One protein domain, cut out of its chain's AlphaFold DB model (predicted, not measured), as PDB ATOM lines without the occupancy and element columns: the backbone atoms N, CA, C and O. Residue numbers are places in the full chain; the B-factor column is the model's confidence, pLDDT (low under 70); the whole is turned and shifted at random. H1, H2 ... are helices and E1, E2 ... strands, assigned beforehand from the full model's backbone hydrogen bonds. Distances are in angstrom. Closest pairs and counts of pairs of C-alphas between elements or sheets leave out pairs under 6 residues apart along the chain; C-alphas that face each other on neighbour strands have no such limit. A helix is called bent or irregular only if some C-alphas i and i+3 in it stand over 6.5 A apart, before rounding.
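This is residues 2 to 145 of the 181 residues of the protein "Short chain dehydrogenase family protein" of Mycobacterium kansasii 824 (UniProt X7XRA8). A strongly twisted wall of four strands, E1 to E4, has the long helices H1 and H3 side by side over one face and the shorter H4 over the other, making three layers. A tail, residues 128 to 145 with most of H5, sticks out from this body. The printed part has 144 residues with five named helices and four named strands, in the order H1 E1 H2 H3 E2 H4 E3 E4 H5; the sheet, E1 E2 E3 E4, is mixed, and the class is mixed, helices and strands. The whole is compact, with a radius of gyration of the C-alphas of 16.3 A and spans of 47 by 45 by 32 A.

In the sheet, E1 (residues 26 to 31) and E2 (residues 62 to 67) are parallel neighbours at 26 degrees, with N 28 and O 63 2.8 A apart, within hydrogen-bond range. E2 and E3 (residues 105 to 111) are parallel at 20 degrees, with N 66 and O 107 at 2.8 A. E3 and E4 (residues 120 to 124) form an antiparallel hairpin at 153 degrees, with N 108 and O 123 at 2.7 A. H3 (residues 42 to 57) is on the sheet at a height of 8.8 A, over E1 and E2; its closest C-alphas to E2 are those of Ser 55 and Val 62, 5.0 A apart. H1 (residues 2 to 21) is on the same face, over E1 at a height of 10.5 A. H1 and H3 touch, closest at the C-alphas of Leu 5 and Ala 47, 4.9 A, with a shallow tilt of 12 degrees, the same way. H2 (residues 33 to 36) only grazes the sheet and touches residues 44 to 49 of H3, closest at the C-alphas of Ser 34 and Ala 45, 4.2 A. H4 (residues 90 to 98) is on the opposite face, over E3 at a height of 8.6 A, slantwise to the strands at 34 degrees to E3 on the local plane. Its closest C-alphas to E4 are those of Ala 96 and Ser 120, 5.7 A. H5 (residues 127 to 133) is not on the sheet. Two strand-helix-strand units, parallel neighbour strands with helices between, are E1, H2 H3, E2, with a right-handed crossover, and E2, H4, E3, with a left-handed one. Every O i to N i+4 pair is within hydrogen-bond range in H3, H4 and H5, and 14 of 16 in H1; H2 is too short for such a pair.

H1 begins at C-alpha 2, (277.746, 285.866, 220.753), and is 27.5 A long; it is only just irregular, with C-alphas 4 and 7 6.8 A apart. H3 measures 22.6 A and E3 19.6 A. H5 ends at C-alpha 133, (260.237, 271.135, 234.780).

The C-alphas farthest apart, of His 22 and Asp 141, are 49.8 A apart. The body without the free stretch spans 43 by 32 by 26 A. The printed part has no cut; E2 to H4 is a long link of 22 residues. Mean pLDDT of the printed part is 75.2, and residue 76 and residues 78 to 84, 111 to 120 and 125 to 145 are under 70.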
ATOM      1  N   ARG A   2     278.443 284.720 221.387       75.69
ATOM      2  CA  ARG A   2     277.746 285.866 220.753       75.69
ATOM      3  C   ARG A   2     277.385 285.669 219.275       75.69
ATOM      4  O   ARG A   2     276.254 285.943 218.907       75.69
ATOM      5  N   ALA A   3     278.306 285.157 218.458       82.00
ATOM      6  CA  ALA A   3     278.067 284.932 217.029       82.00
ATOM      7  C   ALA A   3     276.927 283.931 216.735       82.00
ATOM      8  O   ALA A   3     276.258 284.061 215.719       82.00
ATOM      9  N   VAL A   4     276.672 282.973 217.635       84.88
ATOM     10  CA  VAL A   4     275.597 281.971 217.492       84.88
ATOM     11  C   VAL A   4     274.253 282.539 217.949       84.88
ATOM     12  O   VAL A   4     273.227 282.316 217.310       84.88
ATOM     13  N   LEU A   5     274.253 283.300 219.048       83.31
ATOM     14  CA  LEU A   5     273.031 283.865 219.616       83.31
ATOM     15  C   LEU A   5     272.543 285.088 218.840       83.31
ATOM     16  O   LEU A   5     271.342 285.242 218.672       83.31
ATOM     17  N   ALA A   6     273.446 285.957 218.380       82.56
ATOM     18  CA  ALA A   6     273.097 287.242 217.777       82.56
ATOM     19  C   ALA A   6     272.040 287.139 216.661       82.56
ATOM     20  O   ALA A   6     271.008 287.796 216.803       82.56
ATOM     21  N   PRO A   7     272.206 286.314 215.607       82.56
ATOM     22  CA  PRO A   7     271.208 286.247 214.538       82.56
ATOM     23  C   PRO A   7     269.861 285.695 215.026       82.56
ATOM     24  O   PRO A   7     268.816 286.174 214.599       82.56
ATOM     25  N   LYS A   8     269.873 284.736 215.962       86.81
ATOM     26  CA  LYS A   8     268.652 284.132 216.507       86.81
ATOM     27  C   LYS A   8     267.922 285.083 217.449       86.81
ATOM     28  O   LYS A   8     266.729 285.295 217.296       86.81
ATOM     29  N   VAL A   9     268.618 285.703 218.391       86.25
ATOM     30  CA  VAL A   9     267.980 286.496 219.445       86.25
ATOM     31  C   VAL A   9     267.659 287.906 218.963       86.25
ATOM     32  O   VAL A   9     266.511 288.331 219.067       86.25
ATOM     33  N   LEU A  10     268.633 288.626 218.393       85.31
ATOM     34  CA  LEU A  10     268.410 290.006 217.946       85.31
ATOM     35  C   LEU A  10     267.472 290.046 216.740       85.31
ATOM     36  O   LEU A  10     266.511 290.810 216.749       85.31
ATOM     37  N   GLY A  11     267.725 289.196 215.739       85.88
ATOM     38  CA  GLY A  11     266.903 289.125 214.532       85.88
ATOM     39  C   GLY A  11     265.448 288.798 214.855       85.88
ATOM     40  O   GLY A  11     264.551 289.536 214.461       85.88
ATOM     41  N   THR A  12     265.212 287.753 215.653       89.69
ATOM     42  CA  THR A  12     263.845 287.343 216.015       89.69
ATOM     43  C   THR A  12     263.148 288.371 216.888       89.69
ATOM     44  O   THR A  12     261.973 288.621 216.669       89.69
ATOM     45  N   THR A  13     263.843 289.020 217.827       87.00
ATOM     46  CA  THR A  13     263.231 290.090 218.638       87.00
ATOM     47  C   THR A  13     262.729 291.238 217.760       87.00
ATOM     48  O   THR A  13     261.597 291.688 217.915       87.00
ATOM     49  N   LEU A  14     263.556 291.696 216.813       90.50
ATOM     50  CA  LEU A  14     263.193 292.792 215.913       90.50
ATOM     51  C   LEU A  14     262.062 292.397 214.957       90.50
ATOM     52  O   LEU A  14     261.113 293.159 214.781       90.50
ATOM     53  N   LEU A  15     262.146 291.205 214.365       92.19
ATOM     54  CA  LEU A  15     261.128 290.711 213.442       92.19
ATOM     55  C   LEU A  15     259.801 290.433 214.152       92.19
ATOM     56  O   LEU A  15     258.764 290.787 213.610       92.19
ATOM     57  N   ALA A  16     259.818 289.886 215.370       89.19
ATOM     58  CA  ALA A  16     258.615 289.668 216.171       89.19
ATOM     59  C   ALA A  16     257.910 290.987 216.509       89.19
ATOM     60  O   ALA A  16     256.687 291.075 216.426       89.19
ATOM     61  N   TRP A  17     258.677 292.031 216.842       88.69
ATOM     62  CA  TRP A  17     258.125 293.364 217.073       88.69
ATOM     63  C   TRP A  17     257.486 293.950 215.806       88.69
ATOM     64  O   TRP A  17     256.353 294.423 215.861       88.69
ATOM     65  N   LEU A  18     258.163 293.871 214.652       92.25
ATOM     66  CA  LEU A  18     257.600 294.319 213.370       92.25
ATOM     67  C   LEU A  18     256.348 293.522 212.985       92.25
ATOM     68  O   LEU A  18     255.338 294.103 212.596       92.25
ATOM     69  N   ALA A  19     256.399 292.200 213.132       89.81
ATOM     70  CA  ALA A  19     255.288 291.300 212.868       89.81
ATOM     71  C   ALA A  19     254.055 291.690 213.698       89.81
ATOM     72  O   ALA A  19     252.963 291.822 213.150       89.81
ATOM     73  N   ALA A  20     254.248 291.983 214.989       87.25
ATOM     74  CA  ALA A  20     253.173 292.407 215.881       87.25
ATOM     75  C   ALA A  20     252.585 293.764 215.471       87.25
ATOM     76  O   ALA A  20     251.368 293.918 215.446       87.25
ATOM     77  N   GLN A  21     253.427 294.730 215.090       88.75
ATOM     78  CA  GLN A  21     252.956 296.046 214.643       88.75
ATOM     79  C   GLN A  21     252.143 296.002 213.349       88.75
ATOM     80  O   GLN A  21     251.256 296.829 213.155       88.75
ATOM     81  N   HIS A  22     252.439 295.049 212.470       92.88
ATOM     82  CA  HIS A  22     251.761 294.911 211.184       92.88
ATOM     83  C   HIS A  22     250.682 293.821 211.174       92.88
ATOM     84  O   HIS A  22     250.114 293.555 210.117       92.88
ATOM     85  N   GLY A  23     250.402 293.173 212.314       88.50
ATOM     86  CA  GLY A  23     249.468 292.043 212.383       88.50
ATOM     87  C   GLY A  23     249.859 290.879 211.466       88.50
ATOM     88  O   GLY A  23     248.996 290.143 210.994       88.50
ATOM     89  N   CYS A  24     251.151 290.740 211.163       90.38
ATOM     90  CA  CYS A  24     251.668 289.748 210.233       90.38
ATOM     91  C   CYS A  24     252.095 288.494 211.008       90.38
ATOM     92  O   CYS A  24     252.932 288.606 211.905       90.38
ATOM     93  N   PRO A  25     251.564 287.300 210.695       90.88
ATOM     94  CA  PRO A  25     252.016 286.079 211.341       90.88
ATOM     95  C   PRO A  25     253.463 285.770 210.943       90.88
ATOM     96  O   PRO A  25     253.836 285.825 209.771       90.88
ATOM     97  N   MET A  26     254.278 285.403 211.924       91.31
ATOM     98  CA  MET A  26     255.682 285.059 211.741       91.31
ATOM     99  C   MET A  26     255.934 283.618 212.177       91.31
ATOM    100  O   MET A  26     255.477 283.178 213.233       91.31
ATOM    101  N   LEU A  27     256.723 282.905 211.378       92.50
ATOM    102  CA  LEU A  27     257.204 281.570 211.696       92.50
ATOM    103  C   LEU A  27     258.699 281.611 212.036       92.50
ATOM    104  O   LEU A  27     259.495 282.194 211.300       92.50
ATOM    105  N   VAL A  28     259.092 280.986 213.146       93.44
ATOM    106  CA  VAL A  28     260.475 280.967 213.640       93.44
ATOM    107  C   VAL A  28     261.010 279.543 213.693       93.44
ATOM    108  O   VAL A  28     260.369 278.631 214.212       93.44
ATOM    109  N   MET A  29     262.223 279.358 213.173       92.88
ATOM    110  CA  MET A  29     262.896 278.060 213.108       92.88
ATOM    111  C   MET A  29     263.818 277.866 214.323       92.88
ATOM    112  O   MET A  29     264.926 278.414 214.393       92.88
ATOM    113  N   SER A  30     263.340 277.075 215.281       93.00
ATOM    114  CA  SER A  30     264.100 276.518 216.406       93.00
ATOM    115  C   SER A  30     264.626 275.113 216.050       93.00
ATOM    116  O   SER A  30     264.574 274.682 214.899       93.00
ATOM    117  N   SER A  31     265.159 274.381 217.025       90.44
ATOM    118  CA  SER A  31     265.681 273.023 216.864       90.44
ATOM    119  C   SER A  31     265.390 272.193 218.107       90.44
ATOM    120  O   SER A  31     265.446 272.731 219.206       90.44
ATOM    121  N   LEU A  32     265.196 270.878 217.955       85.88
ATOM    122  CA  LEU A  32     265.106 269.929 219.075       85.88
ATOM    123  C   LEU A  32     266.309 269.974 220.026       85.88
ATOM    124  O   LEU A  32     266.185 269.561 221.177       85.88
ATOM    125  N   ALA A  33     267.453 270.513 219.591       84.75
ATOM    126  CA  ALA A  33     268.607 270.734 220.458       84.75
ATOM    127  C   ALA A  33     268.304 271.661 221.654       84.75
ATOM    128  O   ALA A  33     269.027 271.604 222.644       84.75
ATOM    129  N   SER A  34     267.265 272.506 221.594       84.62
ATOM    130  CA  SER A  34     266.807 273.303 222.746       84.62
ATOM    131  C   SER A  34     266.167 272.454 223.848       84.62
ATOM    132  O   SER A  34     266.200 272.857 225.010       84.62
ATOM    133  N   LEU A  35     265.591 271.303 223.485       81.56
ATOM    134  CA  LEU A  35     264.859 270.405 224.374       81.56
ATOM    135  C   LEU A  35     265.727 269.230 224.830       81.56
ATOM    136  O   LEU A  35     265.820 268.957 226.022       81.56
ATOM    137  N   LEU A  36     266.364 268.539 223.884       77.62
ATOM    138  CA  LEU A  36     267.156 267.331 224.146       77.62
ATOM    139  C   LEU A  36     268.619 267.643 224.485       77.62
ATOM    140  O   LEU A  36     269.351 266.780 224.963       77.62
ATOM    141  N   GLY A  37     269.060 268.873 224.212       74.19
ATOM    142  CA  GLY A  37     270.476 269.201 224.164       74.19
ATOM    143  C   GLY A  37     271.170 268.574 222.952       74.19
ATOM    144  O   GLY A  37     270.619 267.759 222.215       74.19
ATOM    145  N   SER A  38     272.412 268.989 222.721       75.12
ATOM    146  CA  SER A  38     273.306 268.345 221.760       75.12
ATOM    147  C   SER A  38     274.746 268.523 222.251       75.12
ATOM    148  O   SER A  38     275.162 269.670 222.473       75.12
ATOM    149  N   PRO A  39     275.515 267.438 222.456       78.00
ATOM    150  CA  PRO A  39     276.901 267.521 222.911       78.00
ATOM    151  C   PRO A  39     277.730 268.501 222.070       78.00
ATOM    152  O   PRO A  39     277.621 268.542 220.847       78.00
ATOM    153  N   GLY A  40     278.517 269.354 222.733       83.75
ATOM    154  CA  GLY A  40     279.318 270.397 222.076       83.75
ATOM    155  C   GLY A  40     278.530 271.604 221.540       83.75
ATOM    156  O   GLY A  40     279.137 272.561 221.067       83.75
ATOM    157  N   GLN A  41     277.197 271.616 221.643       85.38
ATOM    158  CA  GLN A  41     276.332 272.640 221.044       85.38
ATOM    159  C   GLN A  41     275.497 273.434 222.062       85.38
ATOM    160  O   GLN A  41     274.423 273.944 221.738       85.38
ATOM    161  N   ALA A  42     276.006 273.635 223.280       86.00
ATOM    162  CA  ALA A  42     275.311 274.400 224.325       86.00
ATOM    163  C   ALA A  42     274.900 275.818 223.869       86.00
ATOM    164  O   ALA A  42     273.788 276.268 224.135       86.00
ATOM    165  N   ALA A  43     275.764 276.504 223.109       85.69
ATOM    166  CA  ALA A  43     275.465 277.820 222.537       85.69
ATOM    167  C   ALA A  43     274.269 277.801 221.573       85.69
ATOM    168  O   ALA A  43     273.477 278.741 221.538       85.69
ATOM    169  N   TYR A  44     274.151 276.736 220.781       87.81
ATOM    170  CA  TYR A  44     273.084 276.554 219.804       87.81
ATOM    171  C   TYR A  44     271.772 276.165 220.491       87.81
ATOM    172  O   TYR A  44     270.734 276.748 220.186       87.81
ATOM    173  N   ALA A  45     271.823 275.253 221.466       87.19
ATOM    174  CA  ALA A  45     270.681 274.908 222.309       87.19
ATOM    175  C   ALA A  45     270.105 276.153 223.005       87.19
ATOM    176  O   ALA A  45     268.916 276.439 222.872       87.19
ATOM    177  N   ALA A  46     270.963 276.962 223.637       87.00
ATOM    178  CA  ALA A  46     270.564 278.212 224.284       87.00
ATOM    179  C   ALA A  46     269.954 279.221 223.297       87.00
ATOM    180  O   ALA A  46     268.931 279.841 223.586       87.00
ATOM    181  N   ALA A  47     270.549 279.371 222.110       87.25
ATOM    182  CA  ALA A  47     270.027 280.276 221.093       87.25
ATOM    183  C   ALA A  47     268.635 279.851 220.594       87.25
ATOM    184  O   ALA A  47     267.789 280.709 220.375       87.25
ATOM    185  N   ASN A  48     268.382 278.548 220.436       92.56
ATOM    186  CA  ASN A  48     267.077 278.013 220.035       92.56
ATOM    187  C   ASN A  48     266.035 278.103 221.163       92.56
ATOM    188  O   ASN A  48     264.910 278.531 220.917       92.56
ATOM    189  N   ALA A  49     266.419 277.831 222.413       90.12
ATOM    190  CA  ALA A  49     265.546 278.038 223.571       90.12
ATOM    191  C   ALA A  49     265.115 279.512 223.717       90.12
ATOM    192  O   ALA A  49     263.968 279.803 224.064       90.12
ATOM    193  N   ALA A  50     266.002 280.458 223.389       87.88
ATOM    194  CA  ALA A  50     265.661 281.877 223.372       87.88
ATOM    195  C   ALA A  50     264.581 282.213 222.326       87.88
ATOM    196  O   ALA A  50     263.699 283.017 222.618       87.88
ATOM    197  N   LEU A  51     264.589 281.571 221.150       91.12
ATOM    198  CA  LEU A  51     263.548 281.748 220.123       91.12
ATOM    199  C   LEU A  51     262.164 281.330 220.624       91.12
ATOM    200  O   LEU A  51     261.181 282.038 220.416       91.12
ATOM    201  N   GLU A  52     262.093 280.194 221.317       90.19
ATOM    202  CA  GLU A  52     260.851 279.700 221.924       90.19
ATOM    203  C   GLU A  52     260.335 280.663 222.996       90.19
ATOM    204  O   GLU A  52     259.132 280.891 223.114       90.19
ATOM    205  N   SER A  53     261.245 281.274 223.761       87.12
ATOM    206  CA  SER A  53     260.882 282.289 224.748       87.12
ATOM    207  C   SER A  53     260.352 283.575 224.107       87.12
ATOM    208  O   SER A  53     259.335 284.102 224.553       87.12
ATOM    209  N   ILE A  54     260.991 284.048 223.030       84.94
ATOM    210  CA  ILE A  54     260.543 285.233 222.283       84.94
ATOM    211  C   ILE A  54     259.155 285.001 221.682       84.94
ATOM    212  O   ILE A  54     258.288 285.858 221.815       84.94
ATOM    213  N   SER A  55     258.916 283.839 221.069       86.88
ATOM    214  CA  SER A  55     257.598 283.493 220.519       86.88
ATOM    215  C   SER A  55     256.511 283.508 221.588       86.88
ATOM    216  O   SER A  55     255.458 284.101 221.375       86.88
ATOM    217  N   ARG A  56     256.793 282.956 222.773       83.38
ATOM    218  CA  ARG A  56     255.854 282.994 223.900       83.38
ATOM    219  C   ARG A  56     255.528 284.423 224.329       83.38
ATOM    220  O   ARG A  56     254.370 284.725 224.588       83.38
ATOM    221  N   ALA A  57     256.534 285.295 224.385       83.00
ATOM    222  CA  ALA A  57     256.342 286.703 224.726       83.00
ATOM    223  C   ALA A  57     255.585 287.486 223.635       83.00
ATOM    224  O   ALA A  57     254.889 288.445 223.947       83.00
ATOM    225  N   ALA A  58     255.692 287.073 222.368       83.19
ATOM    226  CA  ALA A  58     255.026 287.709 221.231       83.19
ATOM    227  C   ALA A  58     253.571 287.237 221.001       83.19
ATOM    228  O   ALA A  58     252.900 287.732 220.091       83.19
ATOM    229  N   GLY A  59     253.073 286.295 221.809       84.12
ATOM    230  CA  GLY A  59     251.691 285.818 221.757       84.12
ATOM    231  C   GLY A  59     251.351 285.084 220.456       84.12
ATOM    232  O   GLY A  59     252.119 284.249 219.977       84.12
ATOM    233  N   SER A  60     250.181 285.381 219.882       87.00
ATOM    234  CA  SER A  60     249.666 284.682 218.694       87.00
ATOM    235  C   SER A  60     250.369 285.038 217.382       87.00
ATOM    236  O   SER A  60     250.230 284.326 216.388       87.00
ATOM    237  N   THR A  61     251.152 286.115 217.379       88.44
ATOM    238  CA  THR A  61     251.845 286.624 216.191       88.44
ATOM    239  C   THR A  61     252.972 285.700 215.740       88.44
ATOM    240  O   THR A  61     253.223 285.567 214.545       88.44
ATOM    241  N   VAL A  62     253.673 285.056 216.680       90.50
ATOM    242  CA  VAL A  62     254.897 284.303 216.383       90.50
ATOM    243  C   VAL A  62     254.722 282.840 216.748       90.50
ATOM    244  O   VAL A  62     254.629 282.483 217.920       90.50
ATOM    245  N   THR A  63     254.760 281.981 215.735       91.88
ATOM    246  CA  THR A  63     254.758 280.525 215.892       91.88
ATOM    247  C   THR A  63     256.188 280.010 215.746       91.88
ATOM    248  O   THR A  63     256.862 280.319 214.765       91.88
ATOM    249  N   THR A  64     256.677 279.228 216.707       92.62
ATOM    250  CA  THR A  64     258.017 278.623 216.642       92.62
ATOM    251  C   THR A  64     257.913 277.129 216.383       92.62
ATOM    252  O   THR A  64     257.162 276.442 217.069       92.62
ATOM    253  N   ILE A  65     258.712 276.609 215.450       92.31
ATOM    254  CA  ILE A  65     258.874 275.166 215.237       92.31
ATOM    255  C   ILE A  65     260.281 274.757 215.658       92.31
ATOM    256  O   ILE A  65     261.262 275.273 215.127       92.31
ATOM    257  N   ALA A  66     260.392 273.826 216.599       90.62
ATOM    258  CA  ALA A  66     261.644 273.184 216.973       90.62
ATOM    259  C   ALA A  66     261.857 271.927 216.123       90.62
ATOM    260  O   ALA A  66     261.264 270.883 216.387       90.62
ATOM    261  N   TRP A  67     262.694 272.058 215.092       90.25
ATOM    262  CA  TRP A  67     262.929 271.020 214.090       90.25
ATOM    263  C   TRP A  67     263.846 269.897 214.564       90.25
ATOM    264  O   TRP A  67     264.882 270.149 215.194       90.25
ATOM    265  N   GLY A  68     263.499 268.670 214.178       86.75
ATOM    266  CA  GLY A  68     264.428 267.550 214.139       86.75
ATOM    267  C   GLY A  68     265.451 267.656 213.001       86.75
ATOM    268  O   GLY A  68     265.435 268.618 212.229       86.75
ATOM    269  N   PRO A  69     266.399 266.708 212.926       84.00
ATOM    270  CA  PRO A  69     267.431 266.717 211.899       84.00
ATOM    271  C   PRO A  69     266.853 266.410 210.509       84.00
ATOM    272  O   PRO A  69     266.003 265.536 210.345       84.00
ATOM    273  N   TRP A  70     267.341 267.131 209.503       87.38
ATOM    274  CA  TRP A  70     266.971 266.978 208.098       87.38
ATOM    275  C   TRP A  70     268.011 266.098 207.401       87.38
ATOM    276  O   TRP A  70     269.215 266.276 207.584       87.38
ATOM    277  N   ASP A  71     267.563 265.136 206.607       85.19
ATOM    278  CA  ASP A  71     268.448 264.260 205.849       85.19
ATOM    279  C   ASP A  71     268.949 264.952 204.572       85.19
ATOM    280  O   ASP A  71     268.238 265.741 203.952       85.19
ATOM    281  N   GLN A  72     270.192 264.657 204.182       76.81
ATOM    282  CA  GLN A  72     270.868 265.111 202.954       76.81
ATOM    283  C   GLN A  72     271.013 266.631 202.737       76.81
ATOM    284  O   GLN A  72     271.743 267.046 201.833       76.81
ATOM    285  N   VAL A  73     270.395 267.485 203.557       77.69
ATOM    286  CA  VAL A  73     270.378 268.944 203.371       77.69
ATOM    287  C   VAL A  73     270.697 269.715 204.653       77.69
ATOM    288  O   VAL A  73     270.592 269.218 205.772       77.69
ATOM    289  N   GLY A  74     271.094 270.978 204.488       79.56
ATOM    290  CA  GLY A  74     271.285 271.910 205.598       79.56
ATOM    291  C   GLY A  74     272.362 271.490 206.607       79.56
ATOM    292  O   GLY A  74     273.340 270.823 206.276       79.56
ATOM    293  N   MET A  75     272.181 271.921 207.860       74.88
ATOM    294  CA  MET A  75     273.153 271.751 208.953       74.88
ATOM    295  C   MET A  75     273.299 270.305 209.454       74.88
ATOM    296  O   MET A  75     274.198 270.036 210.244       74.88
ATOM    297  N   SER A  76     272.413 269.395 209.039       69.50
ATOM    298  CA  SER A  76     272.397 267.989 209.481       69.50
ATOM    299  C   SER A  76     272.943 267.015 208.438       69.50
ATOM    300  O   SER A  76     273.084 265.824 208.719       69.50
ATOM    301  N   ARG A  77     273.330 267.512 207.259       72.50
ATOM    302  CA  ARG A  77     273.931 266.701 206.204       72.50
ATOM    303  C   ARG A  77     275.199 266.003 206.711       72.50
ATOM    304  O   ARG A  77     276.150 266.655 207.133       72.50
ATOM    305  N   GLY A  78     275.217 264.674 206.630       63.12
ATOM    306  CA  GLY A  78     276.348 263.846 207.065       63.12
ATOM    307  C   GLY A  78     276.378 263.525 208.564       63.12
ATOM    308  O   GLY A  78     277.328 262.890 209.017       63.12
ATOM    309  N   LEU A  79     275.360 263.919 209.339       64.88
ATOM    310  CA  LEU A  79     275.185 263.409 210.698       64.88
ATOM    311  C   LEU A  79     274.718 261.949 210.628       64.88
ATOM    312  O   LEU A  79     273.640 261.666 210.116       64.88
ATOM    313  N   ASN A  80     275.525 261.023 211.147       56.66
ATOM    314  CA  ASN A  80     275.130 259.623 211.301       56.66
ATOM    315  C   ASN A  80     274.528 259.420 212.702       56.66
ATOM    316  O   ASN A  80     275.197 259.659 213.712       56.66
ATOM    317  N   SER A  81     273.257 259.027 212.778       57.22
ATOM    318  CA  SER A  81     272.493 258.937 214.029       57.22
ATOM    319  C   SER A  81     272.832 257.660 214.810       57.22
ATOM    320  O   SER A  81     272.031 256.735 214.859       57.22
ATOM    321  N   ALA A  82     274.003 257.590 215.448       56.78
ATOM    322  CA  ALA A  82     274.301 256.482 216.366       56.78
ATOM    323  C   ALA A  82     273.594 256.630 217.733       56.78
ATOM    324  O   ALA A  82     273.394 255.643 218.434       56.78
ATOM    325  N   SER A  83     273.221 257.857 218.128       57.91
ATOM    326  CA  SER A  83     272.737 258.161 219.490       57.91
ATOM    327  C   SER A  83     271.821 259.395 219.600       57.91
ATOM    328  O   SER A  83     271.663 259.959 220.680       57.91
ATOM    329  N   GLY A  84     271.198 259.833 218.499       66.31
ATOM    330  CA  GLY A  84     270.304 260.999 218.469       66.31
ATOM    331  C   GLY A  84     269.064 260.780 217.597       66.31
ATOM    332  O   GLY A  84     268.928 259.708 217.003       66.31
ATOM    333  N   PRO A  85     268.163 261.778 217.496       70.31
ATOM    334  CA  PRO A  85     266.975 261.677 216.659       70.31
ATOM    335  C   PRO A  85     267.350 261.323 215.218       70.31
ATOM    336  O   PRO A  85     268.329 261.839 214.670       70.31
ATOM    337  N   ARG A  86     266.563 260.438 214.608       77.38
ATOM    338  CA  ARG A  86     266.717 260.067 213.200       77.38
ATOM    339  C   ARG A  86     266.547 261.306 212.316       77.38
ATOM    340  O   ARG A  86     265.604 262.071 212.512       77.38
ATOM    341  N   ALA A  87     267.443 261.477 211.346       81.44
ATOM    342  CA  ALA A  87     267.271 262.471 210.293       81.44
ATOM    343  C   ALA A  87     266.195 262.011 209.301       81.44
ATOM    344  O   ALA A  87     266.204 260.848 208.887       81.44
ATOM    345  N   LEU A  88     265.274 262.908 208.942       83.44
ATOM    346  CA  LEU A  88     264.205 262.623 207.981       83.44
ATOM    347  C   LEU A  88     264.378 263.422 206.679       83.44
ATOM    348  O   LEU A  88     264.856 264.560 206.734       83.44
ATOM    349  N   PRO A  89     263.986 262.853 205.524       85.56
ATOM    350  CA  PRO A  89     263.898 263.554 204.246       85.56
ATOM    351  C   PRO A  89     263.093 264.864 204.293       85.56
ATOM    352  O   PRO A  89     262.248 265.080 205.162       85.56
ATOM    353  N   ALA A  90     263.375 265.767 203.351       87.38
ATOM    354  CA  ALA A  90     262.791 267.109 203.336       87.38
ATOM    355  C   ALA A  90     261.269 267.116 203.112       87.38
ATOM    356  O   ALA A  90     260.582 267.928 203.720       87.38
ATOM    357  N   ASP A  91     260.749 266.227 202.267       86.06
ATOM    358  CA  ASP A  91     259.311 266.048 202.025       86.06
ATOM    359  C   ASP A  91     258.560 265.710 203.315       86.06
ATOM    360  O   ASP A  91     257.575 266.370 203.633       86.06
ATOM    361  N   GLN A  92     259.097 264.807 204.136       85.50
ATOM    362  CA  GLN A  92     258.493 264.461 205.425       85.50
ATOM    363  C   GLN A  92     258.423 265.666 206.364       85.50
ATOM    364  O   GLN A  92     257.408 265.879 207.024       85.50
ATOM    365  N   TRP A  93     259.468 266.497 206.422       86.00
ATOM    366  CA  TRP A  93     259.436 267.716 207.235       86.00
ATOM    367  C   TRP A  93     258.492 268.789 206.684       86.00
ATOM    368  O   TRP A  93     257.918 269.555 207.463       86.00
ATOM    369  N   LEU A  94     258.308 268.852 205.365       87.19
ATOM    370  CA  LEU A  94     257.312 269.724 204.741       87.19
ATOM    371  C   LEU A  94     255.884 269.252 205.055       87.19
ATOM    372  O   LEU A  94     255.022 270.090 205.320       87.19
ATOM    373  N   ASP A  95     255.651 267.942 205.136       84.50
ATOM    374  CA  ASP A  95     254.373 267.390 205.593       84.50
ATOM    375  C   ASP A  95     254.098 267.741 207.062       84.50
ATOM    376  O   ASP A  95     252.984 268.151 207.401       84.50
ATOM    377  N   ALA A  96     255.112 267.697 207.939       83.19
ATOM    378  CA  ALA A  96     254.978 268.246 209.292       83.19
ATOM    379  C   ALA A  96     254.665 269.742 209.272       83.19
ATOM    380  O   ALA A  96     253.792 270.181 210.017       83.19
ATOM    381  N   LEU A  97     255.334 270.535 208.429       87.06
ATOM    382  CA  LEU A  97     255.077 271.974 208.339       87.06
ATOM    383  C   LEU A  97     253.604 272.267 208.043       87.06
ATOM    384  O   LEU A  97     253.017 273.139 208.680       87.06
ATOM    385  N   ALA A  98     252.998 271.514 207.122       86.69
ATOM    386  CA  ALA A  98     251.590 271.656 206.761       86.69
ATOM    387  C   ALA A  98     250.631 271.371 207.933       86.69
ATOM    388  O   ALA A  98     249.508 271.874 207.951       86.69
ATOM    389  N   ARG A  99     251.073 270.597 208.932       83.50
ATOM    390  CA  ARG A  99     250.313 270.256 210.146       83.50
ATOM    391  C   ARG A  99     250.512 271.273 211.281       83.50
ATOM    392  O   ARG A  99     249.850 271.160 212.313       83.50
ATOM    393  N   VAL A 100     251.406 272.260 211.136       85.06
ATOM    394  CA  VAL A 100     251.677 273.256 212.187       85.06
ATOM    395  C   VAL A 100     250.537 274.274 212.265       85.06
ATOM    396  O   VAL A 100     250.295 275.008 211.306       85.06
ATOM    397  N   PRO A 101     249.853 274.389 213.416       81.56
ATOM    398  CA  PRO A 101     248.815 275.389 213.576       81.56
ATOM    399  C   PRO A 101     249.441 276.779 213.714       81.56
ATOM    400  O   PRO A 101     250.243 277.026 214.615       81.56
ATOM    401  N   MET A 102     249.029 277.702 212.850       82.00
ATOM    402  CA  MET A 102     249.369 279.116 212.991       82.00
ATOM    403  C   MET A 102     248.543 279.751 214.117       82.00
ATOM    404  O   MET A 102     247.395 279.369 214.347       82.00
ATOM    405  N   GLY A 103     249.122 280.729 214.815       78.00
ATOM    406  CA  GLY A 103     248.445 281.447 215.904       78.00
ATOM    407  C   GLY A 103     249.195 281.456 217.233       78.00
ATOM    408  O   GLY A 103     248.580 281.715 218.267       78.00
ATOM    409  N   GLY A 104     250.504 281.194 217.216       76.62
ATOM    410  CA  GLY A 104     251.394 281.363 218.361       76.62
ATOM    411  C   GLY A 104     251.782 280.069 219.059       76.62
ATOM    412  O   GLY A 104     251.222 278.998 218.825       76.62
ATOM    413  N   GLY A 105     252.762 280.193 219.952       77.88
ATOM    414  CA  GLY A 105     253.291 279.077 220.730       77.88
ATOM    415  C   GLY A 105     254.415 278.316 220.027       77.88
ATOM    416  O   GLY A 105     254.869 278.660 218.935       77.88
ATOM    417  N   THR A 106     254.915 277.283 220.706       79.25
ATOM    418  CA  THR A 106     256.008 276.435 220.213       79.25
ATOM    419  C   THR A 106     255.489 275.043 219.880       79.25
ATOM    420  O   THR A 106     254.896 274.377 220.729       79.25
ATOM    421  N   CYS A 107     255.768 274.588 218.665       79.88
ATOM    422  CA  CYS A 107     255.560 273.217 218.225       79.88
ATOM    423  C   CYS A 107     256.913 272.507 218.106       79.88
ATOM    424  O   CYS A 107     257.869 273.061 217.568       79.88
ATOM    425  N   TYR A 108     257.000 271.276 218.587       79.06
ATOM    426  CA  TYR A 108     258.122 270.380 218.349       79.06
ATOM    427  C   TYR A 108     257.798 269.519 217.131       79.06
ATOM    428  O   TYR A 108     256.794 268.807 217.127       79.06
ATOM    429  N   ALA A 109     258.640 269.606 216.105       78.56
ATOM    430  CA  ALA A 109     258.595 268.710 214.959       78.56
ATOM    431  C   ALA A 109     259.564 267.557 215.244       78.56
ATOM    432  O   ALA A 109     260.786 267.725 215.217       78.56
ATOM    433  N   LEU A 110     258.998 266.408 215.596       71.88
ATOM    434  CA  LEU A 110     259.713 265.199 215.991       71.88
ATOM    435  C   LEU A 110     259.497 264.128 214.915       71.88
ATOM    436  O   LEU A 110     258.425 264.093 214.316       71.88
ATOM    437  N   PRO A 111     260.456 263.221 214.678       64.12
ATOM    438  CA  PRO A 111     260.127 261.955 214.029       64.12
ATOM    439  C   PRO A 111     259.048 261.259 214.867       64.12
ATOM    440  O   PRO A 111     259.223 261.182 216.086       64.12
ATOM    441  N   ASP A 112     257.940 260.811 214.268       59.09
ATOM    442  CA  ASP A 112     256.884 260.128 215.026       59.09
ATOM    443  C   ASP A 112     257.440 258.790 215.555       59.09
ATOM    444  O   ASP A 112     257.830 257.934 214.757       59.09
ATOM    445  N   PRO A 113     257.546 258.591 216.884       48.19
ATOM    446  CA  PRO A 113     258.095 257.355 217.425       48.19
ATOM    447  C   PRO A 113     257.099 256.182 217.366       48.19
ATOM    448  O   PRO A 113     257.522 255.042 217.542       48.19
ATOM    449  N   VAL A 114     255.800 256.436 217.153       42.59
ATOM    450  CA  VAL A 114     254.729 255.422 217.126       42.59
ATOM    451  C   VAL A 114     254.524 254.865 215.715       42.59
ATOM    452  O   VAL A 114     254.195 253.688 215.568       42.59
ATOM    453  N   VAL A 115     254.795 255.658 214.677       47.06
ATOM    454  CA  VAL A 115     254.845 255.176 213.289       47.06
ATOM    455  C   VAL A 115     256.285 254.788 212.959       47.06
ATOM    456  O   VAL A 115     257.077 255.561 212.419       47.06
ATOM    457  N   ALA A 116     256.648 253.557 213.315       41.81
ATOM    458  CA  ALA A 116     257.841 252.926 212.774       41.81
ATOM    459  C   ALA A 116     257.712 252.888 211.240       41.81
ATOM    460  O   ALA A 116     256.948 252.080 210.738       41.81
ATOM    461  N   GLU A 117     258.422 253.802 210.559       54.19
ATOM    462  CA  GLU A 117     258.615 253.970 209.099       54.19
ATOM    463  C   GLU A 117     258.349 255.409 208.611       54.19
ATOM    464  O   GLU A 117     257.493 255.664 207.778       54.19
ATOM    465  N   GLY A 118     259.164 256.366 209.069       55.84
ATOM    466  CA  GLY A 118     259.441 257.577 208.286       55.84
ATOM    467  C   GLY A 118     258.274 258.547 208.079       55.84
ATOM    468  O   GLY A 118     258.161 259.082 206.985       55.84
ATOM    469  N   ASP A 119     257.448 258.801 209.096       62.75
ATOM    470  CA  ASP A 119     256.594 259.998 209.121       62.75
ATOM    471  C   ASP A 119     257.063 260.966 210.224       62.75
ATOM    472  O   ASP A 119     257.656 260.563 211.235       62.75
ATOM    473  N   SER A 120     256.830 262.264 210.021       66.44
ATOM    474  CA  SER A 120     257.148 263.302 211.000       66.44
ATOM    475  C   SER A 120     255.880 263.828 211.686       66.44
ATOM    476  O   SER A 120     254.839 264.075 211.070       66.44
ATOM    477  N   GLY A 121     255.952 263.972 213.008       71.12
ATOM    478  CA  GLY A 121     254.855 264.407 213.865       71.12
ATOM    479  C   GLY A 121     255.050 265.833 214.381       71.12
ATOM    480  O   GLY A 121     256.170 266.268 214.667       71.12
ATOM    481  N   VAL A 122     253.944 266.562 214.552       74.88
ATOM    482  CA  VAL A 122     253.928 267.885 215.193       74.88
ATOM    483  C   VAL A 122     253.276 267.769 216.561       74.88
ATOM    484  O   VAL A 122     252.079 267.518 216.675       74.88
ATOM    485  N   MET A 123     254.057 268.010 217.608       77.44
ATOM    486  CA  MET A 123     253.573 268.062 218.983       77.44
ATOM    487  C   MET A 123     253.624 269.503 219.481       77.44
ATOM    488  O   MET A 123     254.694 270.111 219.518       77.44
ATOM    489  N   ARG A 124     252.497 270.075 219.917       72.25
ATOM    490  CA  ARG A 124     252.555 271.343 220.660       72.25
ATOM    491  C   ARG A 124     253.288 271.122 221.972       72.25
ATOM    492  O   ARG A 124     253.056 270.122 222.646       72.25
ATOM    493  N   ARG A 125     254.153 272.064 222.347       66.50
ATOM    494  CA  ARG A 125     254.766 272.073 223.673       66.50
ATOM    495  C   ARG A 125     253.651 272.057 224.722       66.50
ATOM    496  O   ARG A 125     252.900 273.022 224.758       66.50
ATOM    497  N   PRO A 126     253.560 271.043 225.596       59.34
ATOM    498  CA  PRO A 126     252.635 271.109 226.713       59.34
ATOM    499  C   PRO A 126     253.157 272.171 227.685       59.34
ATOM    500  O   PRO A 126     254.133 271.944 228.404       59.34
ATOM    501  N   GLU A 127     252.546 273.358 227.691       53.84
ATOM    502  CA  GLU A 127     252.954 274.472 228.554       53.84
ATOM    503  C   GLU A 127     252.943 274.063 230.038       53.84
ATOM    504  O   GLU A 127     253.806 274.490 230.807       53.84
ATOM    505  N   ALA A 128     252.043 273.144 230.406       44.66
ATOM    506  CA  ALA A 128     251.942 272.550 231.737       44.66
ATOM    507  C   ALA A 128     253.173 271.715 232.142       44.66
ATOM    508  O   ALA A 128     253.621 271.808 233.280       44.66
ATOM    509  N   LEU A 129     253.765 270.940 231.224       38.94
ATOM    510  CA  LEU A 129     254.956 270.130 231.519       38.94
ATOM    511  C   LEU A 129     256.199 271.013 231.662       38.94
ATOM    512  O   LEU A 129     257.048 270.773 232.512       38.94
ATOM    513  N   ALA A 130     256.297 272.078 230.861       43.16
ATOM    514  CA  ALA A 130     257.372 273.050 231.010       43.16
ATOM    515  C   ALA A 130     257.301 273.751 232.375       43.16
ATOM    516  O   ALA A 130     258.327 273.883 233.032       43.16
ATOM    517  N   ALA A 131     256.107 274.145 232.826       40.12
ATOM    518  CA  ALA A 131     255.923 274.716 234.159       40.12
ATOM    519  C   ALA A 131     256.319 273.742 235.285       40.12
ATOM    520  O   ALA A 131     256.827 274.188 236.304       40.12
ATOM    521  N   GLN A 132     256.150 272.429 235.086       34.38
ATOM    522  CA  GLN A 132     256.583 271.396 236.038       34.38
ATOM    523  C   GLN A 132     258.102 271.172 236.039       34.38
ATOM    524  O   GLN A 132     258.678 270.950 237.095       34.38
ATOM    525  N   VAL A 133     258.767 271.260 234.882       39.31
ATOM    526  CA  VAL A 133     260.237 271.135 234.780       39.31
ATOM    527  C   VAL A 133     260.960 272.333 235.405       39.31
ATOM    528  O   VAL A 133     262.060 272.183 235.928       39.31
ATOM    529  N   TRP A 134     260.350 273.520 235.344       38.94
ATOM    530  CA  TRP A 134     260.866 274.748 235.964       38.94
ATOM    531  C   TRP A 134     260.240 275.053 237.330       38.94
ATOM    532  O   TRP A 134     260.546 276.098 237.905       38.94
ATOM    533  N   ALA A 135     259.364 274.182 237.839       35.69
ATOM    534  CA  ALA A 135     258.978 274.230 239.242       35.69
ATOM    535  C   ALA A 135     260.242 274.014 240.081       35.69
ATOM    536  O   ALA A 135     261.149 273.301 239.642       35.69
ATOM    537  N   GLU A 136     260.328 274.662 241.248       33.66
ATOM    538  CA  GLU A 136     261.453 274.440 242.157       33.66
ATOM    539  C   GLU A 136     261.688 272.932 242.303       33.66
ATOM    540  O   GLU A 136     260.727 272.196 242.563       33.66
ATOM    541  N   PRO A 137     262.921 272.446 242.072       38.38
ATOM    542  CA  PRO A 137     263.201 271.043 242.290       38.38
ATOM    543  C   PRO A 137     262.852 270.723 243.749       38.38
ATOM    544  O   PRO A 137     263.203 271.514 244.629       38.38
ATOM    545  N   PRO A 138     262.159 269.605 244.036       41.84
ATOM    546  CA  PRO A 138     262.033 269.151 245.411       41.84
ATOM    547  C   PRO A 138     263.439 269.017 245.993       41.84
ATOM    548  O   PRO A 138     264.360 268.614 245.279       41.84
ATOM    549  N   ASP A 139     263.579 269.420 247.256       41.00
ATOM    550  CA  ASP A 139     264.845 269.527 247.977       41.00
ATOM    551  C   ASP A 139     265.631 268.211 247.850       41.00
ATOM    552  O   ASP A 139     265.350 267.202 248.499       41.00
ATOM    553  N   HIS A 140     266.559 268.191 246.901       42.38
ATOM    554  CA  HIS A 140     267.447 267.081 246.633       42.38
ATOM    555  C   HIS A 140     268.852 267.630 246.786       42.38
ATOM    556  O   HIS A 140     269.243 268.540 246.052       42.38
ATOM    557  N   ASP A 141     269.601 267.054 247.725       44.56
ATOM    558  CA  ASP A 141     271.025 267.293 247.940       44.56
ATOM    559  C   ASP A 141     271.815 267.032 246.640       44.56
ATOM    560  O   ASP A 141     272.328 265.938 246.396       44.56
ATOM    561  N   ALA A 142     271.886 268.024 245.753       37.78
ATOM    562  CA  ALA A 142     272.609 267.935 244.492       37.78
ATOM    563  C   ALA A 142     274.063 268.403 244.703       37.78
ATOM    564  O   ALA A 142     274.291 269.577 245.009       37.78
ATOM    565  N   PRO A 143     275.078 267.535 244.528       43.22
ATOM    566  CA  PRO A 143     276.458 267.881 244.835       43.22
ATOM    567  C   PRO A 143     277.093 268.750 243.736       43.22
ATOM    568  O   PRO A 143     276.960 268.448 242.549       43.22
ATOM    569  N   ALA A 144     277.824 269.791 244.169       42.91
ATOM    570  CA  ALA A 144     278.989 270.501 243.592       42.91
ATOM    571  C   ALA A 144     279.023 270.943 242.102       42.91
ATOM    572  O   ALA A 144     279.880 271.739 241.716       42.91
ATOM    573  N   SER A 145     278.133 270.466 241.235       40.00
ATOM    574  CA  SER A 145     278.157 270.716 239.787       40.00
ATOM    575  C   SER A 145     277.396 271.987 239.387       40.00
ATOM    576  O   SER A 145     277.773 272.650 238.417       40.00
TER     577      SER A 145